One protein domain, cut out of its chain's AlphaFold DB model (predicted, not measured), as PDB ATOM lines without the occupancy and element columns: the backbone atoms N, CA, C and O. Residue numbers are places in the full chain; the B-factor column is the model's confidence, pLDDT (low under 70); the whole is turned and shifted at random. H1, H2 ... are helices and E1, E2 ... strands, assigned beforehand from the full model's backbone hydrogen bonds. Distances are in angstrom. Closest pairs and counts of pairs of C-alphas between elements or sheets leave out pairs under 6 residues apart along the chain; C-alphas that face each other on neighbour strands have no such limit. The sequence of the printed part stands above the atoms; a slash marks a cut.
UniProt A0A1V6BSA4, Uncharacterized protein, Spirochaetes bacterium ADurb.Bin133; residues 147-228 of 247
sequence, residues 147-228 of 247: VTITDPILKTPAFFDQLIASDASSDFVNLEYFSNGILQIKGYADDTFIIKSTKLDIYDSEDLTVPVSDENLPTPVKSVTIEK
ATOM      1  N   VAL A 147     144.254 128.485 136.689       81.50
ATOM      2  CA  VAL A 147     143.338 129.441 136.051       81.50
ATOM      3  C   VAL A 147     142.000 129.382 136.765       81.50
ATOM      4  O   VAL A 147     141.385 128.322 136.868       81.50
ATOM      5  N   THR A 148     141.529 130.536 137.231       80.50
ATOM      6  CA  THR A 148     140.234 130.671 137.898       80.50
ATOM      7  C   THR A 148     139.327 131.592 137.098       80.50
ATOM      8  O   THR A 148     139.647 132.762 136.880       80.50
ATOM      9  N   ILE A 149     138.158 131.085 136.710       82.31
ATOM     10  CA  ILE A 149     137.070 131.892 136.152       82.31
ATOM     11  C   ILE A 149     136.124 132.256 137.296       82.31
ATOM     12  O   ILE A 149     135.590 131.393 137.988       82.31
ATOM     13  N   THR A 150     135.948 133.557 137.504       82.56
ATOM     14  CA  THR A 150     135.102 134.130 138.566       82.56
ATOM     15  C   THR A 150     133.729 134.551 138.057       82.56
ATOM     16  O   THR A 150     132.786 134.627 138.839       82.56
ATOM     17  N   ASP A 151     133.618 134.821 136.757       79.50
ATOM     18  CA  ASP A 151     132.370 135.167 136.085       79.50
ATOM     19  C   ASP A 151     132.500 134.829 134.591       79.50
ATOM     20  O   ASP A 151     133.514 135.199 133.991       79.50
ATOM     21  N   PRO A 152     131.534 134.130 133.984       77.69
ATOM     22  CA  PRO A 152     130.360 133.547 134.623       77.69
ATOM     23  C   PRO A 152     130.737 132.459 135.632       77.69
ATOM     24  O   PRO A 152     131.790 131.826 135.534       77.69
ATOM     25  N   ILE A 153     129.856 132.206 136.603       78.62
ATOM     26  CA  ILE A 153     129.980 131.011 137.443       78.62
ATOM     27  C   ILE A 153     129.814 129.798 136.531       78.62
ATOM     28  O   ILE A 153     128.717 129.550 136.029       78.62
ATOM     29  N   LEU A 154     130.888 129.030 136.352       78.12
ATOM     30  CA  LEU A 154     130.873 127.829 135.523       78.12
ATOM     31  C   LEU A 154     129.815 126.838 136.030       78.12
ATOM     32  O   LEU A 154     129.683 126.589 137.233       78.12
ATOM     33  N   LYS A 155     129.045 126.274 135.099       77.19
ATOM     34  CA  LYS A 155     127.996 125.283 135.364       77.19
ATOM     35  C   LYS A 155     128.321 123.986 134.639       77.19
ATOM     36  O   LYS A 155     128.981 123.992 133.605       77.19
ATOM     37  N   THR A 156     127.847 122.869 135.180       76.25
ATOM     38  CA  THR A 156     127.957 121.570 134.510       76.25
ATOM     39  C   THR A 156     126.898 121.446 133.407       76.25
ATOM     40  O   THR A 156     125.844 122.073 133.523       76.25
ATOM     41  N   PRO A 157     127.102 120.599 132.380       72.94
ATOM     42  CA  PRO A 157     126.078 120.328 131.361       72.94
ATOM     43  C   PRO A 157     124.706 119.956 131.954       72.94
ATOM     44  O   PRO A 157     123.681 120.478 131.530       72.94
ATOM     45  N   ALA A 158     124.691 119.182 133.044       75.38
ATOM     46  CA  ALA A 158     123.469 118.768 133.737       75.38
ATOM     47  C   ALA A 158     122.629 119.926 134.318       75.38
ATOM     48  O   ALA A 158     121.431 119.752 134.546       75.38
ATOM     49  N   PHE A 159     123.230 121.090 134.596       73.00
ATOM     50  CA  PHE A 159     122.483 122.299 134.966       73.00
ATOM     51  C   PHE A 159     121.650 122.810 133.782       73.00
ATOM     52  O   PHE A 159     120.503 123.212 133.965       73.00
ATOM     53  N   PHE A 160     122.210 122.752 132.572       67.62
ATOM     54  CA  PHE A 160     121.552 123.210 131.351       67.62
ATOM     55  C   PHE A 160     120.498 122.213 130.848       67.62
ATOM     56  O   PHE A 160     119.443 122.635 130.383       67.62
ATOM     57  N   ASP A 161     120.703 120.907 131.032       68.31
ATOM     58  CA  ASP A 161     119.718 119.882 130.641       68.31
ATOM     59  C   ASP A 161     118.385 120.014 131.402       68.31
ATOM     60  O   ASP A 161     117.307 119.814 130.840       68.31
ATOM     61  N   GLN A 162     118.440 120.405 132.681       64.81
ATOM     62  CA  GLN A 162     117.247 120.653 133.508       64.81
ATOM     63  C   GLN A 162     116.413 121.829 132.991       64.81
ATOM     64  O   GLN A 162     115.195 121.850 133.151       64.81
ATOM     65  N   LEU A 163     117.080 122.797 132.366       59.44
ATOM     66  CA  LEU A 163     116.490 124.031 131.877       59.44
ATOM     67  C   LEU A 163     115.738 123.797 130.548       59.44
ATOM     68  O   LEU A 163     114.684 124.385 130.316       59.44
ATOM     69  N   ILE A 164     116.221 122.871 129.713       58.53
ATOM     70  CA  ILE A 164     115.576 122.482 128.443       58.53
ATOM     71  C   ILE A 164     114.279 121.682 128.681       58.53
ATOM     72  O   ILE A 164     113.359 121.735 127.867       58.53
ATOM     73  N   ALA A 165     114.172 120.966 129.806       56.59
ATOM     74  CA  ALA A 165     113.020 120.115 130.118       56.59
ATOM     75  C   ALA A 165     111.809 120.859 130.716       56.59
ATOM     76  O   ALA A 165     110.704 120.316 130.694       56.59
ATOM     77  N   SER A 166     111.991 122.075 131.246       56.50
ATOM     78  CA  SER A 166     110.886 122.933 131.687       56.50
ATOM     79  C   SER A 166     110.468 123.863 130.549       56.50
ATOM     80  O   SER A 166     111.207 124.758 130.143       56.50
ATOM     81  N   ASP A 167     109.275 123.631 130.033       56.53
ATOM     82  CA  ASP A 167     108.567 124.415 129.038       56.53
ATOM     83  C   ASP A 167     108.620 125.944 129.283       56.53
ATOM     84  O   ASP A 167     108.028 126.494 130.208       56.53
ATOM     85  N   ALA A 168     109.304 126.640 128.368       50.31
ATOM     86  CA  ALA A 168     109.129 128.051 127.994       50.31
ATOM     87  C   ALA A 168     109.550 129.187 128.964       50.31
ATOM     88  O   ALA A 168     109.306 130.349 128.642       50.31
ATOM     89  N   SER A 169     110.243 128.927 130.078       50.94
ATOM     90  CA  SER A 169     110.847 129.999 130.916       50.94
ATOM     91  C   SER A 169     112.385 130.034 130.882       50.94
ATOM     92  O   SER A 169     113.011 130.869 131.539       50.94
ATOM     93  N   SER A 170     112.998 129.120 130.140       51.81
ATOM     94  CA  SER A 170     114.418 128.781 130.205       51.81
ATOM     95  C   SER A 170     115.347 129.644 129.355       51.81
ATOM     96  O   SER A 170     116.510 129.814 129.721       51.81
ATOM     97  N   ASP A 171     114.836 130.255 128.285       51.50
ATOM     98  CA  ASP A 171     115.628 131.122 127.401       51.50
ATOM     99  C   ASP A 171     116.185 132.362 128.122       51.50
ATOM    100  O   ASP A 171     117.207 132.905 127.716       51.50
ATOM    101  N   PHE A 172     115.574 132.797 129.229       53.81
ATOM    102  CA  PHE A 172     115.997 134.004 129.948       53.81
ATOM    103  C   PHE A 172     117.087 133.775 130.999       53.81
ATOM    104  O   PHE A 172     117.777 134.726 131.359       53.81
ATOM    105  N   VAL A 173     117.283 132.541 131.476       55.22
ATOM    106  CA  VAL A 173     118.272 132.249 132.536       55.22
ATOM    107  C   VAL A 173     119.704 132.290 131.989       55.22
ATOM    108  O   VAL A 173     120.633 132.630 132.713       55.22
ATOM    109  N   ASN A 174     119.882 132.021 130.691       55.28
ATOM    110  CA  ASN A 174     121.188 132.092 130.028       55.28
ATOM    111  C   ASN A 174     121.500 133.487 129.452       55.28
ATOM    112  O   ASN A 174     122.668 133.796 129.218       55.28
ATOM    113  N   LEU A 175     120.486 134.344 129.254       57.19
ATOM    114  CA  LEU A 175     120.660 135.709 128.731       57.19
ATOM    115  C   LEU A 175     121.382 136.642 129.711       57.19
ATOM    116  O   LEU A 175     121.976 137.622 129.268       57.19
ATOM    117  N   GLU A 176     121.391 136.344 131.016       60.84
ATOM    118  CA  GLU A 176     122.187 137.116 131.985       60.84
ATOM    119  C   GLU A 176     123.692 137.054 131.662       60.84
ATOM    120  O   GLU A 176     124.401 138.039 131.846       60.84
ATOM    121  N   TYR A 177     124.166 135.936 131.097       59.84
ATOM    122  CA  TYR A 177     125.564 135.764 130.686       59.84
ATOM    123  C   TYR A 177     125.881 136.369 129.308       59.84
ATOM    124  O   TYR A 177     127.049 136.592 128.989       59.84
ATOM    125  N   PHE A 178     124.848 136.653 128.509       64.00
ATOM    126  CA  PHE A 178     124.944 137.203 127.157       64.00
ATOM    127  C   PHE A 178     124.023 138.417 127.009       64.00
ATOM    128  O   PHE A 178     123.008 138.384 126.310       64.00
ATOM    129  N   SER A 179     124.377 139.513 127.680       61.56
ATOM    130  CA  SER A 179     123.635 140.769 127.573       61.56
ATOM    131  C   SER A 179     124.138 141.584 126.381       61.56
ATOM    132  O   SER A 179     125.340 141.772 126.203       61.56
ATOM    133  N   ASN A 180     123.217 142.059 125.536       65.00
ATOM    134  CA  ASN A 180     123.505 142.916 124.376       65.00
ATOM    135  C   ASN A 180     124.526 142.349 123.365       65.00
ATOM    136  O   ASN A 180     125.211 143.109 122.680       65.00
ATOM    137  N   GLY A 181     124.613 141.022 123.236       67.94
ATOM    138  CA  GLY A 181     125.494 140.362 122.263       67.94
ATOM    139  C   GLY A 181     126.967 140.320 122.668       67.94
ATOM    140  O   GLY A 181     127.824 140.049 121.828       67.94
ATOM    141  N   ILE A 182     127.270 140.581 123.936       70.44
ATOM    142  CA  ILE A 182     128.622 140.481 124.470       70.44
ATOM    143  C   ILE A 182     128.675 139.269 125.428       70.44
ATOM    144  O   ILE A 182     127.652 138.922 126.017       70.44
ATOM    145  N   LEU A 183     129.827 138.585 125.540       75.94
ATOM    146  CA  LEU A 183     130.121 137.547 126.553       75.94
ATOM    147  C   LEU A 183     131.223 138.015 127.522       75.94
ATOM    148  O   LEU A 183     132.314 138.395 127.095       75.94
ATOM    149  N   GLN A 184     130.938 137.975 128.823       76.81
ATOM    150  CA  GLN A 184     131.828 138.403 129.880       76.81
ATOM    151  C   GLN A 184     132.671 137.237 130.301       76.81
ATOM    152  O   GLN A 184     132.108 136.208 130.649       76.81
ATOM    153  N   ILE A 185     133.983 137.408 130.396       81.31
ATOM    154  CA  ILE A 185     134.785 136.456 131.151       81.31
ATOM    155  C   ILE A 185     135.695 137.243 132.087       81.31
ATOM    156  O   ILE A 185     136.534 138.033 131.656       81.31
ATOM    157  N   LYS A 186     135.482 137.060 133.389       80.44
ATOM    158  CA  LYS A 186     136.349 137.545 134.460       80.44
ATOM    159  C   LYS A 186     137.086 136.359 135.040       80.44
ATOM    160  O   LYS A 186     136.477 135.375 135.461       80.44
ATOM    161  N   GLY A 187     138.383 136.501 135.195       80.69
ATOM    162  CA  GLY A 187     139.186 135.500 135.860       80.69
ATOM    163  C   GLY A 187     140.558 136.037 136.178       80.69
ATOM    164  O   GLY A 187     140.865 137.201 135.914       80.69
ATOM    165  N   TYR A 188     141.365 135.168 136.751       77.56
ATOM    166  CA  TYR A 188     142.778 135.399 136.954       77.56
ATOM    167  C   TYR A 188     143.512 134.077 136.762       77.56
ATOM    168  O   TYR A 188     142.958 133.003 137.007       77.56
ATOM    169  N   ALA A 189     144.742 134.175 136.279       80.88
ATOM    170  CA  ALA A 189     145.690 133.085 136.354       80.88
ATOM    171  C   ALA A 189     146.614 133.380 137.538       80.88
ATOM    172  O   ALA A 189     147.015 134.531 137.723       80.88
ATOM    173  N   ASP A 190     146.860 132.370 138.360       75.56
ATOM    174  CA  ASP A 190     147.674 132.470 139.563       75.56
ATOM    175  C   ASP A 190     148.779 131.427 139.515       75.56
ATOM    176  O   ASP A 190     148.556 130.277 139.125       75.56
ATOM    177  N   ASP A 191     149.962 131.868 139.898       76.44
ATOM    178  CA  ASP A 191     151.191 131.107 139.885       76.44
ATOM    179  C   ASP A 191     152.141 131.740 140.908       76.44
ATOM    180  O   ASP A 191     152.110 132.950 141.161       76.44
ATOM    181  N   THR A 192     153.005 130.920 141.495       64.69
ATOM    182  CA  THR A 192     154.095 131.395 142.347       64.69
ATOM    183  C   THR A 192     155.057 132.285 141.546       64.69
ATOM    184  O   THR A 192     155.720 133.157 142.120       64.69
ATOM    185  N   PHE A 193     155.093 132.123 140.218       66.38
ATOM    186  CA  PHE A 193     155.971 132.852 139.311       66.38
ATOM    187  C   PHE A 193     155.242 133.777 138.329       66.38
ATOM    188  O   PHE A 193     154.021 133.902 138.265       66.38
ATOM    189  N   ILE A 194     156.035 134.539 137.572       68.56
ATOM    190  CA  ILE A 194     155.515 135.517 136.623       68.56
ATOM    191  C   ILE A 194     154.931 134.799 135.403       68.56
ATOM    192  O   ILE A 194     155.661 134.336 134.527       68.56
ATOM    193  N   ILE A 195     153.611 134.859 135.271       71.69
ATOM    194  CA  ILE A 195     152.911 134.448 134.055       71.69
ATOM    195  C   ILE A 195     153.227 135.441 132.925       71.69
ATOM    196  O   ILE A 195     152.943 136.639 133.024       71.69
ATOM    197  N   LYS A 196     153.835 134.949 131.837       75.19
ATOM    198  CA  LYS A 196     154.164 135.762 130.648       75.19
ATOM    199  C   LYS A 196     152.964 135.973 129.735       75.19
ATOM    200  O   LYS A 196     152.758 137.083 129.239       75.19
ATOM    201  N   SER A 197     152.193 134.914 129.505       79.75
ATOM    202  CA  SER A 197     150.994 134.964 128.683       79.75
ATOM    203  C   SER A 197     149.924 133.988 129.161       79.75
ATOM    204  O   SER A 197     150.203 132.989 129.819       79.75
ATOM    205  N   THR A 198     148.677 134.284 128.817       81.38
ATOM    206  CA  THR A 198     147.524 133.412 129.040       81.38
ATOM    207  C   THR A 198     146.674 133.418 127.785       81.38
ATOM    208  O   THR A 198     146.416 134.477 127.215       81.38
ATOM    209  N   LYS A 199     146.234 132.240 127.345       85.12
ATOM    210  CA  LYS A 199     145.382 132.078 126.169       85.12
ATOM    211  C   LYS A 199     144.011 131.576 126.607       85.12
ATOM    212  O   LYS A 199     143.914 130.553 127.275       85.12
ATOM    213  N   LEU A 200     142.970 132.312 126.235       85.25
ATOM    214  CA  LEU A 200     141.578 131.927 126.417       85.25
ATOM    215  C   LEU A 200     141.002 131.523 125.063       85.25
ATOM    216  O   LEU A 200     140.812 132.369 124.189       85.25
ATOM    217  N   ASP A 201     140.723 130.235 124.921       86.06
ATOM    218  CA  ASP A 201     140.104 129.652 123.740       86.06
ATOM    219  C   ASP A 201     138.636 129.320 124.035       86.06
ATOM    220  O   ASP A 201     138.309 128.711 125.054       86.06
ATOM    221  N   ILE A 202     137.746 129.766 123.150       83.50
ATOM    222  CA  ILE A 202     136.301 129.541 123.211       83.50
ATOM    223  C   ILE A 202     135.941 128.555 122.106       83.50
ATOM    224  O   ILE A 202     136.232 128.805 120.935       83.50
ATOM    225  N   TYR A 203     135.285 127.467 122.491       83.06
ATOM    226  CA  TYR A 203     134.858 126.375 121.623       83.06
ATOM    227  C   TYR A 203     133.338 126.268 121.596       83.06
ATOM    228  O   TYR A 203     132.674 126.647 122.567       83.06
ATOM    229  N   ASP A 204     132.803 125.713 120.513       80.31
ATOM    230  CA  ASP A 204     131.419 125.257 120.498       80.31
ATOM    231  C   ASP A 204     131.256 124.028 121.407       80.31
ATOM    232  O   ASP A 204     132.195 123.276 121.666       80.31
ATOM    233  N   SER A 205     130.053 123.797 121.928       73.31
ATOM    234  CA  SER A 205     129.820 122.673 122.848       73.31
ATOM    235  C   SER A 205     130.036 121.303 122.196       73.31
ATOM    236  O   SER A 205     130.388 120.347 122.881       73.31
ATOM    237  N   GLU A 206     129.822 121.202 120.882       75.56
ATOM    238  CA  GLU A 206     129.987 119.970 120.093       75.56
ATOM    239  C   GLU A 206     131.464 119.563 119.943       75.56
ATOM    240  O   GLU A 206     131.787 118.385 119.784       75.56
ATOM    241  N   ASP A 207     132.358 120.540 120.082       71.81
ATOM    242  CA  ASP A 207     133.805 120.407 119.956       71.81
ATOM    243  C   ASP A 207     134.475 119.913 121.252       71.81
ATOM    244  O   ASP A 207     135.603 119.419 121.237       71.81
ATOM    245  N   LEU A 208     133.764 119.972 122.384       66.75
ATOM    246  CA  LEU A 208     134.244 119.558 123.710       66.75
ATOM    247  C   LEU A 208     134.056 118.053 123.986       66.75
ATOM    248  O   LEU A 208     133.886 117.629 125.129       66.75
ATOM    249  N   THR A 209     134.069 117.224 122.939       67.88
ATOM    250  CA  THR A 209     133.971 115.755 123.053       67.88
ATOM    251  C   THR A 209     135.312 115.084 123.367       67.88
ATOM    252  O   THR A 209     135.344 113.904 123.722       67.88
ATOM    253  N   VAL A 210     136.403 115.848 123.290       64.75
ATOM    254  CA  VAL A 210     137.776 115.452 123.623       64.75
ATOM    255  C   VAL A 210     138.271 116.243 124.842       64.75
ATOM    256  O   VAL A 210     137.886 117.402 125.016       64.75
ATOM    257  N   PRO A 211     139.112 115.653 125.713       66.69
ATOM    258  CA  PRO A 211     139.718 116.382 126.825       66.69
ATOM    259  C   PRO A 211     140.517 117.585 126.310       66.69
ATOM    260  O   PRO A 211     141.261 117.444 125.349       66.69
ATOM    261  N   VAL A 212     140.441 118.735 126.994       64.81
ATOM    262  CA  VAL A 212     141.124 119.998 126.612       64.81
ATOM    263  C   VAL A 212     142.661 119.856 126.526       64.81
ATOM    264  O   VAL A 212     143.338 120.698 125.951       64.81
ATOM    265  N   SER A 213     143.218 118.777 127.084       64.94
ATOM    266  CA  SER A 213     144.640 118.428 127.028       64.94
ATOM    267  C   SER A 213     145.054 117.615 125.790       64.94
ATOM    268  O   SER A 213     146.216 117.227 125.706       64.94
ATOM    269  N   ASP A 214     144.130 117.277 124.886       71.38
ATOM    270  CA  ASP A 214     144.430 116.511 123.669       71.38
ATOM    271  C   ASP A 214     145.093 117.405 122.605       71.38
ATOM    272  O   ASP A 214     144.717 118.556 122.387       71.38
ATOM    273  N   GLU A 215     146.095 116.873 121.912       67.50
ATOM    274  CA  GLU A 215     146.805 117.569 120.835       67.50
ATOM    275  C   GLU A 215     145.945 117.772 119.573       67.50
ATOM    276  O   GLU A 215     146.286 118.587 118.715       67.50
ATOM    277  N   ASN A 216     144.804 117.080 119.479       73.19
ATOM    278  CA  ASN A 216     143.868 117.151 118.356       73.19
ATOM    279  C   ASN A 216     142.597 117.953 118.667       73.19
ATOM    280  O   ASN A 216     141.531 117.640 118.127       73.19
ATOM    281  N   LEU A 217     142.673 118.978 119.527       70.81
ATOM    282  CA  LEU A 217     141.519 119.851 119.736       70.81
ATOM    283  C   LEU A 217     141.064 120.499 118.413       70.81
ATOM    284  O   LEU A 217     141.896 120.874 117.580       70.81
ATOM    285  N   PRO A 218     139.745 120.674 118.222       79.81
ATOM    286  CA  PRO A 218     139.201 121.431 117.099       79.81
ATOM    287  C   PRO A 218     139.695 122.887 117.102       79.81
ATOM    288  O   PRO A 218     140.413 123.340 117.993       79.81
ATOM    289  N   THR A 219     139.360 123.650 116.062       83.69
ATOM    290  CA  THR A 219     139.758 125.066 115.995       83.69
ATOM    291  C   THR A 219     138.826 125.904 116.873       83.69
ATOM    292  O   THR A 219     137.617 125.810 116.688       83.69
ATOM    293  N   PRO A 220     139.337 126.749 117.788       85.12
ATOM    294  CA  PRO A 220     138.475 127.575 118.625       85.12
ATOM    295  C   PRO A 220     137.714 128.612 117.795       85.12
ATOM    296  O   PRO A 220     138.274 129.251 116.901       85.12
ATOM    297  N   VAL A 221     136.453 128.844 118.159       86.06
ATOM    298  CA  VAL A 221     135.580 129.888 117.600       86.06
ATOM    299  C   VAL A 221     136.174 131.274 117.852       86.06
ATOM    300  O   VAL A 221     136.112 132.173 117.008       86.06
ATOM    301  N   LYS A 222     136.779 131.461 119.030       83.62
ATOM    302  CA  LYS A 222     137.469 132.692 119.404       83.62
ATOM    303  C   LYS A 222     138.671 132.374 120.272       83.62
ATOM    304  O   LYS A 222     138.587 131.558 121.178       83.62
ATOM    305  N   SER A 223     139.764 133.081 120.028       85.31
ATOM    306  CA  SER A 223     140.961 133.020 120.856       85.31
ATOM    307  C   SER A 223     141.356 134.421 121.302       85.31
ATOM    308  O   SER A 223     141.289 135.372 120.515       85.31
ATOM    309  N   VAL A 224     141.739 134.552 122.568       82.56
ATOM    310  CA  VAL A 224     142.248 135.788 123.160       82.56
ATOM    311  C   VAL A 224     143.531 135.467 123.915       82.56
ATOM    312  O   VAL A 224     143.505 134.725 124.891       82.56
ATOM    313  N   THR A 225     144.647 136.053 123.485       82.06
ATOM    314  CA  THR A 225     145.924 135.970 124.205       82.06
ATOM    315  C   THR A 225     146.154 137.253 124.988       82.06
ATOM    316  O   THR A 225     146.076 138.353 124.435       82.06
ATOM    317  N   ILE A 226     146.461 137.106 126.270       73.06
ATOM    318  CA  ILE A 226     146.828 138.178 127.188       73.06
ATOM    319  C   ILE A 226     148.324 138.032 127.456       73.06
ATOM    320  O   ILE A 226     148.759 136.967 127.876       73.06
ATOM    321  N   GLU A 227     149.107 139.077 127.199       76.06
ATOM    322  CA  GLU A 227     150.558 139.106 127.426       76.06
ATOM    323  C   GLU A 227     150.892 140.175 128.467       76.06
ATOM    324  O   GLU A 227     150.324 141.269 128.432       76.06
ATOM    325  N   LYS A 228     151.828 139.874 129.371       62.66
ATOM    326  CA  LYS A 228     152.170 140.728 130.518       62.66
ATOM    327  C   LYS A 228     152.608 142.152 130.141       62.66
ATOM    328  O   LYS A 228     152.237 143.099 130.829       62.66
TER     329      LYS A 228
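This is residues 147 to 228 of the 247 residues of an uncharacterized protein of Spirochaetes bacterium ADurb.Bin133 (UniProt A0A1V6BSA4). Little regular structure: two antiparallel ribbons, E1 with E2 and E3 with E4, make one end, and a loose arm with H1 the other. The 82 printed residues run E1, H1, E2, E3, E4, a mixed class, with 31 residues in named elements. The whole is loose, radius of gyration of the C-alphas 15.5 A, spans 48 by 28 by 23 A.

E1 is residues 147 to 151, from C-alpha (143.338, 129.441, 136.051); H1 is 157 to 165, E2 186 to 190. E3, 197 to 202, and E4, 222 to 227, ending at C-alpha (150.558, 139.106, 127.426), are each 16.6 A long.

E1 and E2 are antiparallel at 159 degrees, N 148 and O 188 within hydrogen-bond range at 2.9 A. The hairpin E3 and E4 is antiparallel at 168 degrees, N 200 and O 224 at 2.8 A. H1, apart from both, has 3 of 5 O i to N i+4 pairs within range. The closest C-alphas of E2 and E3, Ala 189 and Thr 198, are 7.5 A apart.

The printed part has no cut; links H1 to E2 and E3 to E4 are long. Residues 160 to 181 are under pLDDT 70.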